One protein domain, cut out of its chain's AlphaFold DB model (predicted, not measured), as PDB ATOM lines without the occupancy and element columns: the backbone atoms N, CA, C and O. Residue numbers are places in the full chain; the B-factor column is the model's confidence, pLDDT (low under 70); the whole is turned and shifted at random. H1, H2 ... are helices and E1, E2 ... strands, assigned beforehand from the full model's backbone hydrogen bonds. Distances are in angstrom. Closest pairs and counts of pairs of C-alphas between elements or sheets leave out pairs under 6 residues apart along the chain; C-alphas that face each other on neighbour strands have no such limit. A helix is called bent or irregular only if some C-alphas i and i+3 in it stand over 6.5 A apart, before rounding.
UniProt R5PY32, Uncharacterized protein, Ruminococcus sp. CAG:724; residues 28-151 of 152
ATOM      1  N   TYR A  28     -37.783  16.699 -28.185       94.25
ATOM      2  CA  TYR A  28     -37.883  16.847 -26.741       94.25
ATOM      3  C   TYR A  28     -37.789  18.308 -26.279       94.25
ATOM      4  O   TYR A  28     -38.702  18.723 -25.571       94.25
ATOM      5  N   PRO A  29     -36.828  19.153 -26.716       94.88
ATOM      6  CA  PRO A  29     -36.757  20.538 -26.237       94.88
ATOM      7  C   PRO A  29     -38.033  21.350 -26.506       94.88
ATOM      8  O   PRO A  29     -38.455  22.160 -25.680       94.88
ATOM      9  N   ALA A  30     -38.686  21.116 -27.650       94.81
ATOM     10  CA  ALA A  30     -39.941  21.779 -27.993       94.81
ATOM     11  C   ALA A  30     -41.109  21.263 -27.138       94.81
ATOM     12  O   ALA A  30     -41.901  22.062 -26.637       94.81
ATOM     13  N   LEU A  31     -41.190  19.943 -26.929       97.31
ATOM     14  CA  LEU A  31     -42.176  19.326 -26.040       97.31
ATOM     15  C   LEU A  31     -41.997  19.799 -24.596       97.31
ATOM     16  O   LEU A  31     -42.952  20.264 -23.984       97.31
ATOM     17  N   GLN A  32     -40.773  19.741 -24.071       97.19
ATOM     18  CA  GLN A  32     -40.416  20.179 -22.726       97.19
ATOM     19  C   GLN A  32     -40.854  21.625 -22.500       97.19
ATOM     20  O   GLN A  32     -41.505  21.919 -21.499       97.19
ATOM     21  N   LYS A  33     -40.557  22.525 -23.448       96.88
ATOM     22  CA  LYS A  33     -41.011  23.913 -23.367       96.88
ATOM     23  C   LYS A  33     -42.541  24.004 -23.339       96.88
ATOM     24  O   LYS A  33     -43.083  24.691 -22.480       96.88
ATOM     25  N   ALA A  34     -43.235  23.313 -24.241       97.69
ATOM     26  CA  ALA A  34     -44.694  23.360 -24.313       97.69
ATOM     27  C   ALA A  34     -45.367  22.823 -23.037       97.69
ATOM     28  O   ALA A  34     -46.359  23.387 -22.582       97.69
ATOM     29  N   PHE A  35     -44.809  21.778 -22.425       97.88
ATOM     30  CA  PHE A  35     -45.261  21.265 -21.133       97.88
ATOM     31  C   PHE A  35     -44.958  22.241 -19.989       97.88
ATOM     32  O   PHE A  35     -45.839  22.496 -19.167       97.88
ATOM     33  N   LYS A  36     -43.770  22.858 -19.960       97.38
ATOM     34  CA  LYS A  36     -43.429  23.910 -18.984       97.38
ATOM     35  C   LYS A  36     -44.378  25.104 -19.063       97.38
ATOM     36  O   LYS A  36     -44.882  25.552 -18.038       97.38
ATOM     37  N   ASP A  37     -44.745  25.533 -20.271       97.06
ATOM     38  CA  ASP A  37     -45.747  26.586 -20.489       97.06
ATOM     39  C   ASP A  37     -47.152  26.197 -19.952       97.06
ATOM     40  O   ASP A  37     -48.017  27.056 -19.777       97.06
ATOM     41  N   LYS A  38     -47.395  24.906 -19.674       96.25
ATOM     42  CA  LYS A  38     -48.620  24.367 -19.050       96.25
ATOM     43  C   LYS A  38     -48.468  24.035 -17.560       96.25
ATOM     44  O   LYS A  38     -49.385  23.463 -16.974       96.25
ATOM     45  N   GLY A  39     -47.353  24.417 -16.938       96.31
ATOM     46  CA  GLY A  39     -47.106  24.203 -15.509       96.31
ATOM     47  C   GLY A  39     -46.585  22.808 -15.167       96.31
ATOM     48  O   GLY A  39     -46.797  22.333 -14.054       96.31
ATOM     49  N   TYR A  40     -45.941  22.127 -16.117       97.38
ATOM     50  CA  TYR A  40     -45.187  20.905 -15.846       97.38
ATOM     51  C   TYR A  40     -43.722  21.220 -15.570       97.38
ATOM     52  O   TYR A  40     -43.132  22.078 -16.215       97.38
ATOM     53  N   GLU A  41     -43.113  20.457 -14.673       96.56
ATOM     54  CA  GLU A  41     -41.694  20.546 -14.345       96.56
ATOM     55  C   GLU A  41     -41.012  19.197 -14.530       96.56
ATOM     56  O   GLU A  41     -41.656  18.146 -14.462       96.56
ATOM     57  N   GLU A  42     -39.700  19.220 -14.758       94.50
ATOM     58  CA  GLU A  42     -38.915  17.989 -14.796       94.50
ATOM     59  C   GLU A  42     -38.965  17.280 -13.444       94.50
ATOM     60  O   GLU A  42     -38.812  17.884 -12.381       94.50
ATOM     61  N   ASN A  43     -39.160  15.969 -13.498       89.75
ATOM     62  CA  ASN A  43     -39.206  15.116 -12.332       89.75
ATOM     63  C   ASN A  43     -38.198  13.982 -12.503       89.75
ATOM     64  O   ASN A  43     -38.392  13.073 -13.304       89.75
ATOM     65  N   ALA A  44     -37.126  14.015 -11.713       83.56
ATOM     66  CA  ALA A  44     -36.124  12.952 -11.707       83.56
ATOM     67  C   ALA A  44     -36.619  11.657 -11.031       83.56
ATOM     68  O   ALA A  44     -35.959  10.623 -11.120       83.56
ATOM     69  N   LYS A  45     -37.753  11.701 -10.318       85.50
ATOM     70  CA  LYS A  45     -38.342  10.542  -9.646       85.50
ATOM     71  C   LYS A  45     -39.358   9.881 -10.563       85.50
ATOM     72  O   LYS A  45     -40.478  10.367 -10.722       85.50
ATOM     73  N   PHE A  46     -38.963   8.743 -11.114       82.44
ATOM     74  CA  PHE A  46     -39.862   7.893 -11.872       82.44
ATOM     75  C   PHE A  46     -40.892   7.224 -10.955       82.44
ATOM     76  O   PHE A  46     -40.631   6.918  -9.793       82.44
ATOM     77  N   THR A  47     -42.099   7.034 -11.483       83.62
ATOM     78  CA  THR A  47     -43.119   6.190 -10.847       83.62
ATOM     79  C   THR A  47     -42.856   4.725 -11.183       83.62
ATOM     80  O   THR A  47     -42.185   4.438 -12.172       83.62
ATOM     81  N   ALA A  48     -43.476   3.796 -10.448       86.12
ATOM     82  CA  ALA A  48     -43.391   2.361 -10.745       86.12
ATOM     83  C   ALA A  48     -43.770   2.019 -12.201       86.12
ATOM     84  O   ALA A  48     -43.205   1.112 -12.803       86.12
ATOM     85  N   ILE A  49     -44.701   2.775 -12.795       83.06
ATOM     86  CA  ILE A  49     -45.083   2.622 -14.203       83.06
ATOM     87  C   ILE A  49     -43.928   3.009 -15.129       83.06
ATOM     88  O   ILE A  49     -43.607   2.277 -16.062       83.06
ATOM     89  N   ALA A  50     -43.299   4.157 -14.885       85.81
ATOM     90  CA  ALA A  50     -42.195   4.612 -15.717       85.81
ATOM     91  C   ALA A  50     -40.947   3.729 -15.551       85.81
ATOM     92  O   ALA A  50     -40.229   3.500 -16.520       85.81
ATOM     93  N   GLU A  51     -40.727   3.177 -14.357       89.31
ATOM     94  CA  GLU A  51     -39.696   2.164 -14.113       89.31
ATOM     95  C   GLU A  51     -39.969   0.865 -14.882       89.31
ATOM     96  O   GLU A  51     -39.042   0.305 -15.461       89.31
ATOM     97  N   ALA A  52     -41.226   0.414 -14.953       88.81
ATOM     98  CA  ALA A  52     -41.594  -0.759 -15.745       88.81
ATOM     99  C   ALA A  52     -41.333  -0.542 -17.245       88.81
ATOM    100  O   ALA A  52     -40.721  -1.390 -17.889       88.81
ATOM    101  N   VAL A  53     -41.721   0.622 -17.782       89.25
ATOM    102  CA  VAL A  53     -41.429   0.996 -19.178       89.25
ATOM    103  C   VAL A  53     -39.921   1.047 -19.427       89.25
ATOM    104  O   VAL A  53     -39.445   0.537 -20.436       89.25
ATOM    105  N   LYS A  54     -39.151   1.628 -18.499       88.81
ATOM    106  CA  LYS A  54     -37.689   1.672 -18.593       88.81
ATOM    107  C   LYS A  54     -37.080   0.270 -18.648       88.81
ATOM    108  O   LYS A  54     -36.282   0.003 -19.539       88.81
ATOM    109  N   ALA A  55     -37.470  -0.610 -17.728       90.75
ATOM    110  CA  ALA A  55     -36.962  -1.978 -17.669       90.75
ATOM    111  C   ALA A  55     -37.277  -2.766 -18.950       90.75
ATOM    112  O   ALA A  55     -36.440  -3.525 -19.427       90.75
ATOM    113  N   GLU A  56     -38.460  -2.562 -19.529       90.19
ATOM    114  CA  GLU A  56     -38.841  -3.189 -20.794       90.19
ATOM    115  C   GLU A  56     -37.982  -2.695 -21.970       90.19
ATOM    116  O   GLU A  56     -37.475  -3.497 -22.753       90.19
ATOM    117  N   LEU A  57     -37.752  -1.383 -22.067       88.88
ATOM    118  CA  LEU A  57     -36.901  -0.802 -23.111       88.88
ATOM    119  C   LEU A  57     -35.434  -1.239 -22.981       88.88
ATOM    120  O   LEU A  57     -34.775  -1.453 -23.996       88.88
ATOM    121  N   GLU A  58     -34.937  -1.406 -21.752       88.25
ATOM    122  CA  GLU A  58     -33.599  -1.946 -21.480       88.25
ATOM    123  C   GLU A  58     -33.474  -3.419 -21.905       88.25
ATOM    124  O   GLU A  58     -32.458  -3.793 -22.486       88.25
ATOM    125  N   GLN A  59     -34.496  -4.248 -21.660       85.69
ATOM    126  CA  GLN A  59     -34.510  -5.660 -22.074       85.69
ATOM    127  C   GLN A  59     -34.479  -5.834 -23.596       85.69
ATOM    128  O   GLN A  59     -33.830  -6.748 -24.096       85.69
ATOM    129  N   GLU A  60     -35.157  -4.950 -24.327       83.94
ATOM    130  CA  GLU A  60     -35.170  -4.933 -25.795       83.94
ATOM    131  C   GLU A  60     -33.962  -4.189 -26.404       83.94
ATOM    132  O   GLU A  60     -33.905  -3.988 -27.618       83.94
ATOM    133  N   GLU A  61     -32.998  -3.773 -25.573       84.38
ATOM    134  CA  GLU A  61     -31.778  -3.053 -25.960       84.38
ATOM    135  C   GLU A  61     -32.036  -1.737 -26.727       84.38
ATOM    136  O   GLU A  61     -31.188  -1.260 -27.494       84.38
ATOM    137  N   TYR A  62     -33.191  -1.097 -26.508       82.31
ATOM    138  CA  TYR A  62     -33.474   0.212 -27.090       82.31
ATOM    139  C   TYR A  62     -32.655   1.296 -26.385       82.31
ATOM    140  O   TYR A  62     -32.793   1.555 -25.190       82.31
ATOM    141  N   ALA A  63     -31.819   1.994 -27.150       83.44
ATOM    142  CA  ALA A  63     -31.083   3.149 -26.657       83.44
ATOM    143  C   ALA A  63     -31.987   4.392 -26.675       83.44
ATOM    144  O   ALA A  63     -32.119   5.048 -27.709       83.44
ATOM    145  N   VAL A  64     -32.595   4.698 -25.526       88.75
ATOM    146  CA  VAL A  64     -33.545   5.807 -25.345       88.75
ATOM    147  C   VAL A  64     -33.084   6.797 -24.278       88.75
ATOM    148  O   VAL A  64     -32.368   6.434 -23.345       88.75
ATOM    149  N   GLU A  65     -33.565   8.033 -24.374       91.56
ATOM    150  CA  GLU A  65     -33.570   8.977 -23.255       91.56
ATOM    151  C   GLU A  65     -34.985   9.066 -22.671       91.56
ATOM    152  O   GLU A  65     -35.974   9.152 -23.401       91.56
ATOM    153  N   LEU A  66     -35.091   9.005 -21.343       93.00
ATOM    154  CA  LEU A  66     -36.369   9.084 -20.638       93.00
ATOM    155  C   LEU A  66     -36.475  10.409 -19.903       93.00
ATOM    156  O   LEU A  66     -35.655  10.713 -19.037       93.00
ATOM    157  N   HIS A  67     -37.551  11.136 -20.180       95.12
ATOM    158  CA  HIS A  67     -37.841  12.416 -19.554       95.12
ATOM    159  C   HIS A  67     -39.213  12.355 -18.901       95.12
ATOM    160  O   HIS A  67     -40.225  12.171 -19.576       95.12
ATOM    161  N   MET A  68     -39.277  12.509 -17.584       95.19
ATOM    162  CA  MET A  68     -40.553  12.585 -16.880       95.19
ATOM    163  C   MET A  68     -40.844  14.032 -16.509       95.19
ATOM    164  O   MET A  68     -40.030  14.696 -15.870       95.19
ATOM    165  N   LEU A  69     -42.029  14.509 -16.884       96.62
ATOM    166  CA  LEU A  69     -42.524  15.812 -16.468       96.62
ATOM    167  C   LEU A  69     -43.792  15.642 -15.644       96.62
ATOM    168  O   LEU A  69     -44.657  14.830 -15.969       96.62
ATOM    169  N   THR A  70     -43.898  16.399 -14.559       95.56
ATOM    170  CA  THR A  70     -45.036  16.362 -13.636       95.56
ATOM    171  C   THR A  70     -45.565  17.765 -13.424       95.56
ATOM    172  O   THR A  70     -44.796  18.697 -13.199       95.56
ATOM    173  N   LYS A  71     -46.882  17.917 -13.509       94.31
ATOM    174  CA  LYS A  71     -47.569  19.173 -13.235       94.31
ATOM    175  C   LYS A  71     -47.333  19.590 -11.788       94.31
ATOM    176  O   LYS A  71     -47.257  18.733 -10.912       94.31
ATOM    177  N   THR A  72     -47.213  20.887 -11.519       90.12
ATOM    178  CA  THR A  72     -46.860  21.393 -10.178       90.12
ATOM    179  C   THR A  72     -47.858  20.975  -9.086       90.12
ATOM    180  O   THR A  72     -47.484  20.875  -7.922       90.12
ATOM    181  N   ASP A  73     -49.111  20.687  -9.449       87.38
ATOM    182  CA  ASP A  73     -50.140  20.152  -8.543       87.38
ATOM    183  C   ASP A  73     -49.989  18.647  -8.233       87.38
ATOM    184  O   ASP A  73     -50.676  18.123  -7.357       87.38
ATOM    185  N   GLY A  74     -49.088  17.947  -8.931       83.44
ATOM    186  CA  GLY A  74     -48.807  16.520  -8.776       83.44
ATOM    187  C   GLY A  74     -49.849  15.581  -9.391       83.44
ATOM    188  O   GLY A  74     -49.699  14.367  -9.274       83.44
ATOM    189  N   LEU A  75     -50.898  16.098 -10.040       85.75
ATOM    190  CA  LEU A  75     -52.036  15.291 -10.499       85.75
ATOM    191  C   LEU A  75     -51.852  14.709 -11.903       85.75
ATOM    192  O   LEU A  75     -52.566  13.784 -12.294       85.75
ATOM    193  N   ALA A  76     -50.907  15.247 -12.670       92.44
ATOM    194  CA  ALA A  76     -50.640  14.820 -14.033       92.44
ATOM    195  C   ALA A  76     -49.142  14.657 -14.274       92.44
ATOM    196  O   ALA A  76     -48.359  15.575 -14.037       92.44
ATOM    197  N   SER A  77     -48.758  13.515 -14.842       94.31
ATOM    198  CA  SER A  77     -47.398  13.271 -15.317       94.31
ATOM    199  C   SER A  77     -47.414  12.728 -16.739       94.31
ATOM    200  O   SER A  77     -48.325  11.987 -17.124       94.31
ATOM    201  N   VAL A  78     -46.387  13.087 -17.501       96.19
ATOM    202  CA  VAL A  78     -46.083  12.527 -18.816       96.19
ATOM    203  C   VAL A  78     -44.688  11.915 -18.771       96.19
ATOM    204  O   VAL A  78     -43.744  12.542 -18.286       96.19
ATOM    205  N   LEU A  79     -44.569  10.684 -19.262       96.62
ATOM    206  CA  LEU A  79     -43.284  10.082 -19.594       96.62
ATOM    207  C   LEU A  79     -43.029  10.316 -21.081       96.62
ATOM    208  O   LEU A  79     -43.782   9.830 -21.920       96.62
ATOM    209  N   ILE A  80     -41.984  11.066 -21.405       97.06
ATOM    210  CA  ILE A  80     -41.513  11.263 -22.770       97.06
ATOM    211  C   ILE A  80     -40.338  10.317 -22.991       97.06
ATOM    212  O   ILE A  80     -39.305  10.429 -22.334       97.06
ATOM    213  N   ILE A  81     -40.518   9.382 -23.913       95.81
ATOM    214  CA  ILE A  81     -39.500   8.433 -24.350       95.81
ATOM    215  C   ILE A  81     -38.934   8.959 -25.658       95.81
ATOM    216  O   ILE A  81     -39.647   9.059 -26.658       95.81
ATOM    217  N   GLU A  82     -37.664   9.321 -25.649       94.19
ATOM    218  CA  GLU A  82     -36.948   9.813 -26.810       94.19
ATOM    219  C   GLU A  82     -36.097   8.697 -27.415       94.19
ATOM    220  O   GLU A  82     -35.129   8.229 -26.818       94.19
ATOM    221  N   PHE A  83     -36.463   8.276 -28.622       92.38
ATOM    222  CA  PHE A  83     -35.768   7.232 -29.374       92.38
ATOM    223  C   PHE A  83     -34.724   7.834 -30.315       92.38
ATOM    224  O   PHE A  83     -34.792   9.015 -30.655       92.38
ATOM    225  N   LYS A  84     -33.801   7.033 -30.864       89.44
ATOM    226  CA  LYS A  84     -32.876   7.546 -31.895       89.44
ATOM    227  C   LYS A  84     -33.581   7.891 -33.204       89.44
ATOM    228  O   LYS A  84     -33.074   8.686 -33.994       89.44
ATOM    229  N   SER A  85     -34.731   7.271 -33.467       88.06
ATOM    230  CA  SER A  85     -35.511   7.495 -34.682       88.06
ATOM    231  C   SER A  85     -36.995   7.180 -34.488       88.06
ATOM    232  O   SER A  85     -37.385   6.451 -33.579       88.06
ATOM    233  N   THR A  86     -37.832   7.678 -35.400       89.31
ATOM    234  CA  THR A  86     -39.257   7.308 -35.489       89.31
ATOM    235  C   THR A  86     -39.460   5.813 -35.759       89.31
ATOM    236  O   THR A  86     -40.463   5.234 -35.341       89.31
ATOM    237  N   LYS A  87     -38.502   5.169 -36.436       87.25
ATOM    238  CA  LYS A  87     -38.513   3.727 -36.683       87.25
ATOM    239  C   LYS A  87     -38.342   2.939 -35.382       87.25
ATOM    240  O   LYS A  87     -39.139   2.054 -35.110       87.25
ATOM    241  N   GLU A  88     -37.358   3.291 -34.556       89.81
ATOM    242  CA  GLU A  88     -37.170   2.629 -33.255       89.81
ATOM    243  C   GLU A  88     -38.379   2.837 -32.336       89.81
ATOM    244  O   GLU A  88     -38.837   1.881 -31.722       89.81
ATOM    245  N   LEU A  89     -38.950   4.047 -32.313       91.69
ATOM    246  CA  LEU A  89     -40.177   4.341 -31.565       91.69
ATOM    247  C   LEU A  89     -41.313   3.386 -31.944       91.69
ATOM    248  O   LEU A  89     -41.963   2.807 -31.077       91.69
ATOM    249  N   THR A  90     -41.568   3.234 -33.242       90.00
ATOM    250  CA  THR A  90     -42.675   2.403 -33.733       90.00
ATOM    251  C   THR A  90     -42.433   0.915 -33.531       90.00
ATOM    252  O   THR A  90     -43.365   0.192 -33.187       90.00
ATOM    253  N   GLU A  91     -41.196   0.448 -33.700       89.19
ATOM    254  CA  GLU A  91     -40.820  -0.931 -33.384       89.19
ATOM    255  C   GLU A  91     -41.001  -1.229 -31.893       89.19
ATOM    256  O   GLU A  91     -41.619  -2.237 -31.551       89.19
ATOM    257  N   ALA A  92     -40.532  -0.334 -31.020       91.06
ATOM    258  CA  ALA A  92     -40.660  -0.487 -29.578       91.06
ATOM    259  C   ALA A  92     -42.136  -0.491 -29.157       91.06
ATOM    260  O   ALA A  92     -42.578  -1.401 -28.459       91.06
ATOM    261  N   TYR A  93     -42.928   0.466 -29.653       91.06
ATOM    262  CA  TYR A  93     -44.364   0.531 -29.389       91.06
ATOM    263  C   TYR A  93     -45.088  -0.757 -29.802       91.06
ATOM    264  O   TYR A  93     -45.854  -1.308 -29.019       91.06
ATOM    265  N   ASN A  94     -44.824  -1.286 -31.001       87.69
ATOM    266  CA  ASN A  94     -45.515  -2.477 -31.509       87.69
ATOM    267  C   ASN A  94     -45.189  -3.764 -30.744       87.69
ATOM    268  O   ASN A  94     -46.005  -4.683 -30.723       87.69
ATOM    269  N   LYS A  95     -44.009  -3.849 -30.129       87.75
ATOM    270  CA  LYS A  95     -43.617  -4.998 -29.304       87.75
ATOM    271  C   LYS A  95     -44.099  -4.896 -27.857       87.75
ATOM    272  O   LYS A  95     -44.132  -5.904 -27.158       87.75
ATOM    273  N   SER A  96     -44.460  -3.693 -27.415       86.25
ATOM    274  CA  SER A  96     -44.732  -3.395 -26.016       86.25
ATOM    275  C   SER A  96     -46.215  -3.331 -25.698       86.25
ATOM    276  O   SER A  96     -46.888  -2.329 -25.953       86.25
ATOM    277  N   ASN A  97     -46.713  -4.366 -25.023       87.38
ATOM    278  CA  ASN A  97     -48.062  -4.340 -24.452       87.38
ATOM    279  C   ASN A  97     -48.208  -3.219 -23.412       87.38
ATOM    280  O   ASN A  97     -49.275  -2.617 -23.288       87.38
ATOM    281  N   THR A  98     -47.132  -2.918 -22.677       87.62
ATOM    282  CA  THR A  98     -47.116  -1.850 -21.676       87.62
ATOM    283  C   THR A  98     -47.337  -0.497 -22.341       87.62
ATOM    284  O   THR A  98     -48.274   0.208 -21.973       87.62
ATOM    285  N   MET A  99     -46.529  -0.134 -23.345       89.94
ATOM    286  CA  MET A  99     -46.641   1.161 -24.027       89.94
ATOM    287  C   MET A  99     -47.969   1.299 -24.777       89.94
ATOM    288  O   MET A  99     -48.583   2.364 -24.719       89.94
ATOM    289  N   GLN A 100     -48.453   0.226 -25.411       88.50
ATOM    290  CA  GLN A 100     -49.776   0.201 -26.046       88.50
ATOM    291  C   GLN A 100     -50.903   0.444 -25.039       88.50
ATOM    292  O   GLN A 100     -51.831   1.190 -25.330       88.50
ATOM    293  N   GLY A 101     -50.797  -0.094 -23.821       87.12
ATOM    294  CA  GLY A 101     -51.789   0.120 -22.765       87.12
ATOM    295  C   GLY A 101     -51.957   1.584 -22.327       87.12
ATOM    296  O   GLY A 101     -53.012   1.946 -21.802       87.12
ATOM    297  N   PHE A 102     -50.954   2.440 -22.552       85.94
ATOM    298  CA  PHE A 102     -51.005   3.875 -22.224       85.94
ATOM    299  C   PHE A 102     -51.526   4.754 -23.361       85.94
ATOM    300  O   PHE A 102     -51.898   5.912 -23.137       85.94
ATOM    301  N   VAL A 103     -51.570   4.214 -24.574       86.06
ATOM    302  CA  VAL A 103     -52.077   4.914 -25.743       86.06
ATOM    303  C   VAL A 103     -53.539   4.540 -25.927       86.06
ATOM    304  O   VAL A 103     -53.892   3.404 -26.224       86.06
ATOM    305  N   LYS A 104     -54.418   5.521 -25.741       70.25
ATOM    306  CA  LYS A 104     -55.836   5.366 -26.051       70.25
ATOM    307  C   LYS A 104     -56.056   5.679 -27.522       70.25
ATOM    308  O   LYS A 104     -55.356   6.504 -28.101       70.25
ATOM    309  N   ASP A 105     -57.048   5.027 -28.114       69.50
ATOM    310  CA  ASP A 105     -57.579   5.385 -29.433       69.50
ATOM    311  C   ASP A 105     -56.639   5.139 -30.635       69.50
ATOM    312  O   ASP A 105     -56.978   5.514 -31.758       69.50
ATOM    313  N   VAL A 106     -55.503   4.457 -30.437       72.38
ATOM    314  CA  VAL A 106     -54.656   3.923 -31.519       72.38
ATOM    315  C   VAL A 106     -54.891   2.419 -31.608       72.38
ATOM    316  O   VAL A 106     -54.678   1.696 -30.638       72.38
ATOM    317  N   GLN A 107     -55.393   1.956 -32.751       65.25
ATOM    318  CA  GLN A 107     -55.665   0.536 -32.974       65.25
ATOM    319  C   GLN A 107     -54.385  -0.189 -33.399       65.25
ATOM    320  O   GLN A 107     -53.462   0.414 -33.940       65.25
ATOM    321  N   GLU A 108     -54.324  -1.502 -33.173       63.88
ATOM    322  CA  GLU A 108     -53.226  -2.312 -33.700       63.88
ATOM    323  C   GLU A 108     -53.166  -2.200 -35.231       63.88
ATOM    324  O   GLU A 108     -54.148  -2.460 -35.933       63.88
ATOM    325  N   ASN A 109     -51.991  -1.860 -35.762       63.81
ATOM    326  CA  ASN A 109     -51.766  -1.760 -37.196       63.81
ATOM    327  C   ASN A 109     -50.482  -2.504 -37.583       63.81
ATOM    328  O   ASN A 109     -49.413  -2.273 -37.026       63.81
ATOM    329  N   LYS A 110     -50.582  -3.411 -38.562       63.94
ATOM    330  CA  LYS A 110     -49.438  -4.216 -39.032       63.94
ATOM    331  C   LYS A 110     -48.427  -3.407 -39.849       63.94
ATOM    332  O   LYS A 110     -47.323  -3.884 -40.095       63.94
ATOM    333  N   ASP A 111     -48.806  -2.217 -40.307       73.94
ATOM    334  CA  ASP A 111     -47.934  -1.309 -41.044       73.94
ATOM    335  C   ASP A 111     -47.299  -0.297 -40.082       73.94
ATOM    336  O   ASP A 111     -47.944   0.644 -39.619       73.94
ATOM    337  N   VAL A 112     -46.009  -0.490 -39.803       64.69
ATOM    338  CA  VAL A 112     -45.205   0.313 -38.867       64.69
ATOM    339  C   VAL A 112     -45.255   1.814 -39.189       64.69
ATOM    340  O   VAL A 112     -45.298   2.639 -38.277       64.69
ATOM    341  N   ASN A 113     -45.322   2.192 -40.470       70.69
ATOM    342  CA  ASN A 113     -45.413   3.605 -40.850       70.69
ATOM    343  C   ASN A 113     -46.786   4.197 -40.505       70.69
ATOM    344  O   ASN A 113     -46.872   5.349 -40.082       70.69
ATOM    345  N   LYS A 114     -47.855   3.401 -40.621       83.00
ATOM    346  CA  LYS A 114     -49.202   3.830 -40.217       83.00
ATOM    347  C   LYS A 114     -49.328   3.955 -38.707       83.00
ATOM    348  O   LYS A 114     -49.987   4.881 -38.250       83.00
ATOM    349  N   VAL A 115     -48.647   3.097 -37.946       84.81
ATOM    350  CA  VAL A 115     -48.601   3.191 -36.477       84.81
ATOM    351  C   VAL A 115     -48.076   4.554 -36.033       84.81
ATOM    352  O   VAL A 115     -48.702   5.203 -35.199       84.81
ATOM    353  N   TYR A 116     -46.972   5.039 -36.615       89.19
ATOM    354  CA  TYR A 116     -46.469   6.377 -36.285       89.19
ATOM    355  C   TYR A 116     -47.500   7.466 -36.582       89.19
ATOM    356  O   TYR A 116     -47.721   8.358 -35.762       89.19
ATOM    357  N   ASP A 117     -48.120   7.422 -37.760       88.06
ATOM    358  CA  ASP A 117     -49.082   8.444 -38.154       88.06
ATOM    359  C   ASP A 117     -50.329   8.442 -37.270       88.06
ATOM    360  O   ASP A 117     -50.822   9.519 -36.931       88.06
ATOM    361  N   GLU A 118     -50.797   7.270 -36.846       90.00
ATOM    362  CA  GLU A 118     -51.892   7.129 -35.887       90.00
ATOM    363  C   GLU A 118     -51.502   7.666 -34.506       90.00
ATOM    364  O   GLU A 118     -52.241   8.478 -33.950       90.00
ATOM    365  N   LEU A 119     -50.313   7.322 -33.996       92.44
ATOM    366  CA  LEU A 119     -49.780   7.871 -32.743       92.44
ATOM    367  C   LEU A 119     -49.667   9.396 -32.798       92.44
ATOM    368  O   LEU A 119     -50.088  10.095 -31.875       92.44
ATOM    369  N   ALA A 120     -49.119   9.935 -33.886       91.38
ATOM    370  CA  ALA A 120     -48.945  11.370 -34.058       91.38
ATOM    371  C   ALA A 120     -50.300  12.084 -34.167       91.38
ATOM    372  O   ALA A 120     -50.522  13.093 -33.503       91.38
ATOM    373  N   LYS A 121     -51.243  11.527 -34.937       90.88
ATOM    374  CA  LYS A 121     -52.611  12.050 -35.069       90.88
ATOM    375  C   LYS A 121     -53.380  12.000 -33.748       90.88
ATOM    376  O   LYS A 121     -54.156  12.906 -33.451       90.88
ATOM    377  N   ALA A 122     -53.181  10.957 -32.950       92.56
ATOM    378  CA  ALA A 122     -53.789  10.830 -31.632       92.56
ATOM    379  C   ALA A 122     -53.138  11.767 -30.593       92.56
ATOM    380  O   ALA A 122     -53.778  12.117 -29.605       92.56
ATOM    381  N   GLY A 123     -51.940  12.293 -30.869       94.31
ATOM    382  CA  GLY A 123     -51.210  13.204 -29.982       94.31
ATOM    383  C   GLY A 123     -50.295  12.483 -28.997       94.31
ATOM    384  O   GLY A 123     -50.002  13.013 -27.933       94.31
ATOM    385  N   TYR A 124     -49.854  11.275 -29.331       95.38
ATOM    386  CA  TYR A 124     -48.892  10.512 -28.539       95.38
ATOM    387  C   TYR A 124     -47.473  10.607 -29.095       95.38
ATOM    388  O   TYR A 124     -46.526  10.416 -28.342       95.38
ATOM    389  N   ALA A 125     -47.295  10.932 -30.379       94.06
ATOM    390  CA  ALA A 125     -45.971  11.044 -30.988       94.06
ATOM    391  C   ALA A 125     -45.692  12.437 -31.566       94.06
ATOM    392  O   ALA A 125     -46.545  13.054 -32.205       94.06
ATOM    393  N   CYS A 126     -44.460  12.908 -31.386       93.25
ATOM    394  CA  CYS A 126     -43.935  14.105 -32.035       93.25
ATOM    395  C   CYS A 126     -42.455  13.883 -32.368       93.25
ATOM    396  O   CYS A 126     -41.607  13.850 -31.479       93.25
ATOM    397  N   GLY A 127     -42.140  13.702 -33.653       91.06
ATOM    398  CA  GLY A 127     -40.796  13.308 -34.076       91.06
ATOM    399  C   GLY A 127     -40.401  11.958 -33.477       91.06
ATOM    400  O   GLY A 127     -41.185  11.018 -33.481       91.06
ATOM    401  N   ASN A 128     -39.188  11.863 -32.946       92.00
ATOM    402  CA  ASN A 128     -38.661  10.663 -32.289       92.00
ATOM    403  C   ASN A 128     -39.145  10.472 -30.836       92.00
ATOM    404  O   ASN A 128     -38.627   9.596 -30.147       92.00
ATOM    405  N   CYS A 129     -40.101  11.272 -30.361       95.31
ATOM    406  CA  CYS A 129     -40.597  11.211 -28.990       95.31
ATOM    407  C   CYS A 129     -41.983  10.558 -28.915       95.31
ATOM    408  O   CYS A 129     -42.909  10.992 -29.607       95.31
ATOM    409  N   LEU A 130     -42.138   9.579 -28.018       95.62
ATOM    410  CA  LEU A 130     -43.421   9.025 -27.582       95.62
ATOM    411  C   LEU A 130     -43.778   9.610 -26.212       95.62
ATOM    412  O   LEU A 130     -42.980   9.547 -25.285       95.62
ATOM    413  N   CYS A 131     -44.968  10.182 -26.077       96.31
ATOM    414  CA  CYS A 131     -45.449  10.835 -24.864       96.31
ATOM    415  C   CYS A 131     -46.551   9.985 -24.232       96.31
ATOM    416  O   CYS A 131     -47.652   9.913 -24.771       96.31
ATOM    417  N   LEU A 132     -46.275   9.368 -23.085       95.00
ATOM    418  CA  LEU A 132     -47.209   8.509 -22.363       95.00
ATOM    419  C   LEU A 132     -47.822   9.253 -21.165       95.00
ATOM    420  O   LEU A 132     -47.110   9.561 -20.202       95.00
ATOM    421  N   PRO A 133     -49.136   9.542 -21.179       93.81
ATOM    422  CA  PRO A 133     -49.859  10.015 -20.005       93.81
ATOM    423  C   PRO A 133     -49.864   8.942 -18.916       93.81
ATOM    424  O   PRO A 133     -50.361   7.840 -19.133       93.81
ATOM    425  N   LEU A 134     -49.372   9.267 -17.720       90.50
ATOM    426  CA  LEU A 134     -49.349   8.314 -16.600       90.50
ATOM    427  C   LEU A 134     -50.650   8.314 -15.778       90.50
ATOM    428  O   LEU A 134     -50.793   7.532 -14.842       90.50
ATOM    429  N   ALA A 135     -51.609   9.176 -16.129       85.75
ATOM    430  CA  ALA A 135     -52.934   9.231 -15.527       85.75
ATOM    431  C   ALA A 135     -54.016   9.385 -16.604       85.75
ATOM    432  O   ALA A 135     -53.908  10.194 -17.521       85.75
ATOM    433  N   ILE A 136     -55.115   8.639 -16.468       83.62
ATOM    434  CA  ILE A 136     -56.220   8.652 -17.441       83.62
ATOM    435  C   ILE A 136     -56.842  10.048 -17.591       83.62
ATOM    436  O   ILE A 136     -57.207  10.443 -18.697       83.62
ATOM    437  N   LEU A 137     -56.958  10.789 -16.489       86.25
ATOM    438  CA  LEU A 137     -57.590  12.108 -16.473       86.25
ATOM    439  C   LEU A 137     -56.753  13.174 -17.200       86.25
ATOM    440  O   LEU A 137     -57.313  14.171 -17.647       86.25
ATOM    441  N   SER A 138     -55.444  12.957 -17.368       89.19
ATOM    442  CA  SER A 138     -54.543  13.904 -18.034       89.19
ATOM    443  C   SER A 138     -54.337  13.623 -19.526       89.19
ATOM    444  O   SER A 138     -53.668  14.408 -20.196       89.19
ATOM    445  N   VAL A 139     -54.932  12.554 -20.076       92.69
ATOM    446  CA  VAL A 139     -54.752  12.151 -21.486       92.69
ATOM    447  C   VAL A 139     -55.096  13.283 -22.452       92.69
ATOM    448  O   VAL A 139     -54.285  13.613 -23.313       92.69
ATOM    449  N   ASN A 140     -56.262  13.916 -22.301       93.06
ATOM    450  CA  ASN A 140     -56.696  14.981 -23.215       93.06
ATOM    451  C   ASN A 140     -55.781  16.209 -23.138       93.06
ATOM    452  O   ASN A 140     -55.451  16.800 -24.159       93.06
ATOM    453  N   GLU A 141     -55.358  16.595 -21.934       94.38
ATOM    454  CA  GLU A 141     -54.440  17.721 -21.752       94.38
ATOM    455  C   GLU A 141     -53.094  17.435 -22.429       94.38
ATOM    456  O   GLU A 141     -52.642  18.224 -23.257       94.38
ATOM    457  N   ILE A 142     -52.493  16.280 -22.130       95.69
ATOM    458  CA  ILE A 142     -51.174  15.890 -22.637       95.69
ATOM    459  C   ILE A 142     -51.202  15.734 -24.159       95.69
ATOM    460  O   ILE A 142     -50.364  16.316 -24.846       95.69
ATOM    461  N   THR A 143     -52.187  15.019 -24.707       95.50
ATOM    462  CA  THR A 143     -52.283  14.805 -26.161       95.50
ATOM    463  C   THR A 143     -52.507  16.110 -26.927       95.50
ATOM    464  O   THR A 143     -51.957  16.288 -28.013       95.50
ATOM    465  N   ASN A 144     -53.239  17.070 -26.351       95.62
ATOM    466  CA  ASN A 144     -53.402  18.404 -26.937       95.62
ATOM    467  C   ASN A 144     -52.097  19.215 -26.934       95.62
ATOM    468  O   ASN A 144     -51.817  19.915 -27.909       95.62
ATOM    469  N   VAL A 145     -51.279  19.110 -25.879       96.75
ATOM    470  CA  VAL A 145     -49.944  19.732 -25.855       96.75
ATOM    471  C   VAL A 145     -49.070  19.149 -26.962       96.75
ATOM    472  O   VAL A 145     -48.512  19.904 -27.756       96.75
ATOM    473  N   VAL A 146     -49.008  17.823 -27.086       96.00
ATOM    474  CA  VAL A 146     -48.209  17.152 -28.126       96.00
ATOM    475  C   VAL A 146     -48.650  17.567 -29.533       96.00
ATOM    476  O   VAL A 146     -47.806  17.943 -30.349       96.00
ATOM    477  N   LYS A 147     -49.963  17.589 -29.810       94.31
ATOM    478  CA  LYS A 147     -50.522  18.049 -31.096       94.31
ATOM    479  C   LYS A 147     -50.068  19.464 -31.440       94.31
ATOM    480  O   LYS A 147     -49.542  19.686 -32.530       94.31
ATOM    481  N   SER A 148     -50.141  20.378 -30.465       94.06
ATOM    482  CA  SER A 148     -49.723  21.777 -30.635       94.06
ATOM    483  C   SER A 148     -48.256  21.940 -31.054       94.06
ATOM    484  O   SER A 148     -47.930  22.878 -31.776       94.06
ATOM    485  N   VAL A 149     -47.381  21.008 -30.656       92.50
ATOM    486  CA  VAL A 149     -45.961  20.999 -31.042       92.50
ATOM    487  C   VAL A 149     -45.747  20.291 -32.381       92.50
ATOM    488  O   VAL A 149     -44.918  20.713 -33.186       92.50
ATOM    489  N   SER A 150     -46.483  19.208 -32.629       84.44
ATOM    490  CA  SER A 150     -46.347  18.394 -33.843       84.44
ATOM    491  C   SER A 150     -46.862  19.073 -35.117       84.44
ATOM    492  O   SER A 150     -46.461  18.675 -36.211       84.44
ATOM    493  N   GLY A 151     -47.728  20.085 -34.989       70.81
ATOM    494  CA  GLY A 151     -48.380  20.739 -36.126       70.81
ATOM    495  C   GLY A 151     -49.420  19.859 -36.834       70.81
ATOM    496  O   GLY A 151     -49.763  20.151 -37.979       70.81
TER     497      GLY A 151
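This is residues 28 to 151 of the 152 residues of an uncharacterized protein of Ruminococcus sp. CAG:724 (UniProt R5PY32). Picture one twisted antiparallel sheet of four strands with helices on both of its faces: H1 and H6 cover one face, and H2 runs along the strands over the other. H3, H4 and H5 gather by the edge strand E4, which runs through the middle of the domain, while E1 at the other edge lies far out. The printed part has 124 residues with six named helices and four named strands, in the order H1 E1 H2 E2 E3 H3 H4 H5 E4 H6; the sheet's order is E1 E2 E3 E4, and the class is mixed, helices and strands. The whole is compact, with a radius of gyration of the C-alphas of 13.1 A, and rounded, spanning 38 by 31 by 24 A.

Find C-alpha 28 at (-37.883, 16.847, -26.741), where helix H1 begins; it runs over residues 28 to 36. The short strand E1 follows at residues 40 to 42, then helix H2 at residues 48 to 59, 16.5 A from first to last C-alpha. Look next for strand E2, residues 65 to 71, which runs 20.0 A from C-alpha 65 at (-33.570, 8.977, -23.255). Strand E3, residues 77 to 82, goes back over 15.9 A. Three helices come next: H3 at residues 86 to 95, 14.4 A long, H4 at residues 97 to 102, and H5 at residues 112 to 122, 15.4 A long. Strand E4 takes residues 129 to 133, 13.0 A. Last comes helix H6, residues 136 to 150, 21.5 A long, ending at C-alpha 150 (-46.347, 18.394, -33.843); it is irregular, with C-alphas 137 and 140 standing 7.4 A apart.

Begin with the sheet, which is only just strongly twisted, its C-alphas lying up to 4.4 A off the best plane. Between E1 and E2 you will find N 41 and O 70 at 2.8 A. In the hairpin of E2 and E3, N 67 and O 80 are 2.9 A apart; between E3 and E4, N 81 and O 130 are 2.8 A apart. H1 is on the sheet at a height of 8.5 A, over E2 and E3, and runs along the strands, at 1 degrees to E3 on the local plane. H6 is on the same face at a height of 8.4 A, over E4 and only just over E3, on which 3 of its C-alphas fall. H6 touches H1 with residues 145 to 149 alone, at a steep tilt of 53 degrees, opposite ways; the closest C-alphas are those of Leu 31 and Val 149, 6.5 A. H2 is on the opposite face, over E3, at a height of 10.4 A. H2 and H4 are close but not clearly touching, the closest C-alphas being those of Val 53 and Thr 98, 6.8 A. H3, H4 and H5 only graze the sheet. H3 and H5 touch about perpendicular, at 87 degrees, with the C-alphas of Thr 90 and Tyr 116 closest at 6.1 A. H3 and H4 touch only at the corner, and only just, with 3 pairs of C-alphas within 8 A, the closest those of Tyr 93 and Met 99, 5.9 A. H5 and H6 touch at 73 degrees, about perpendicular, with the C-alphas of Ala 122 and Thr 143 closest at 6.9 A. Each O i to N i+4 pair is within hydrogen-bond range in H1, H2, H3 and H5; in H4 it is 1 of 2 and in H6 9 of 11.

The two C-alphas farthest apart are those of Asp 73 and Lys 110, 39.0 A. The printed part has no cut, and no link is long. The mean pLDDT of the printed part is 89.0; look for values under 70 at residue 105, residues 107 to 110 and residue 112, which belongs to H5.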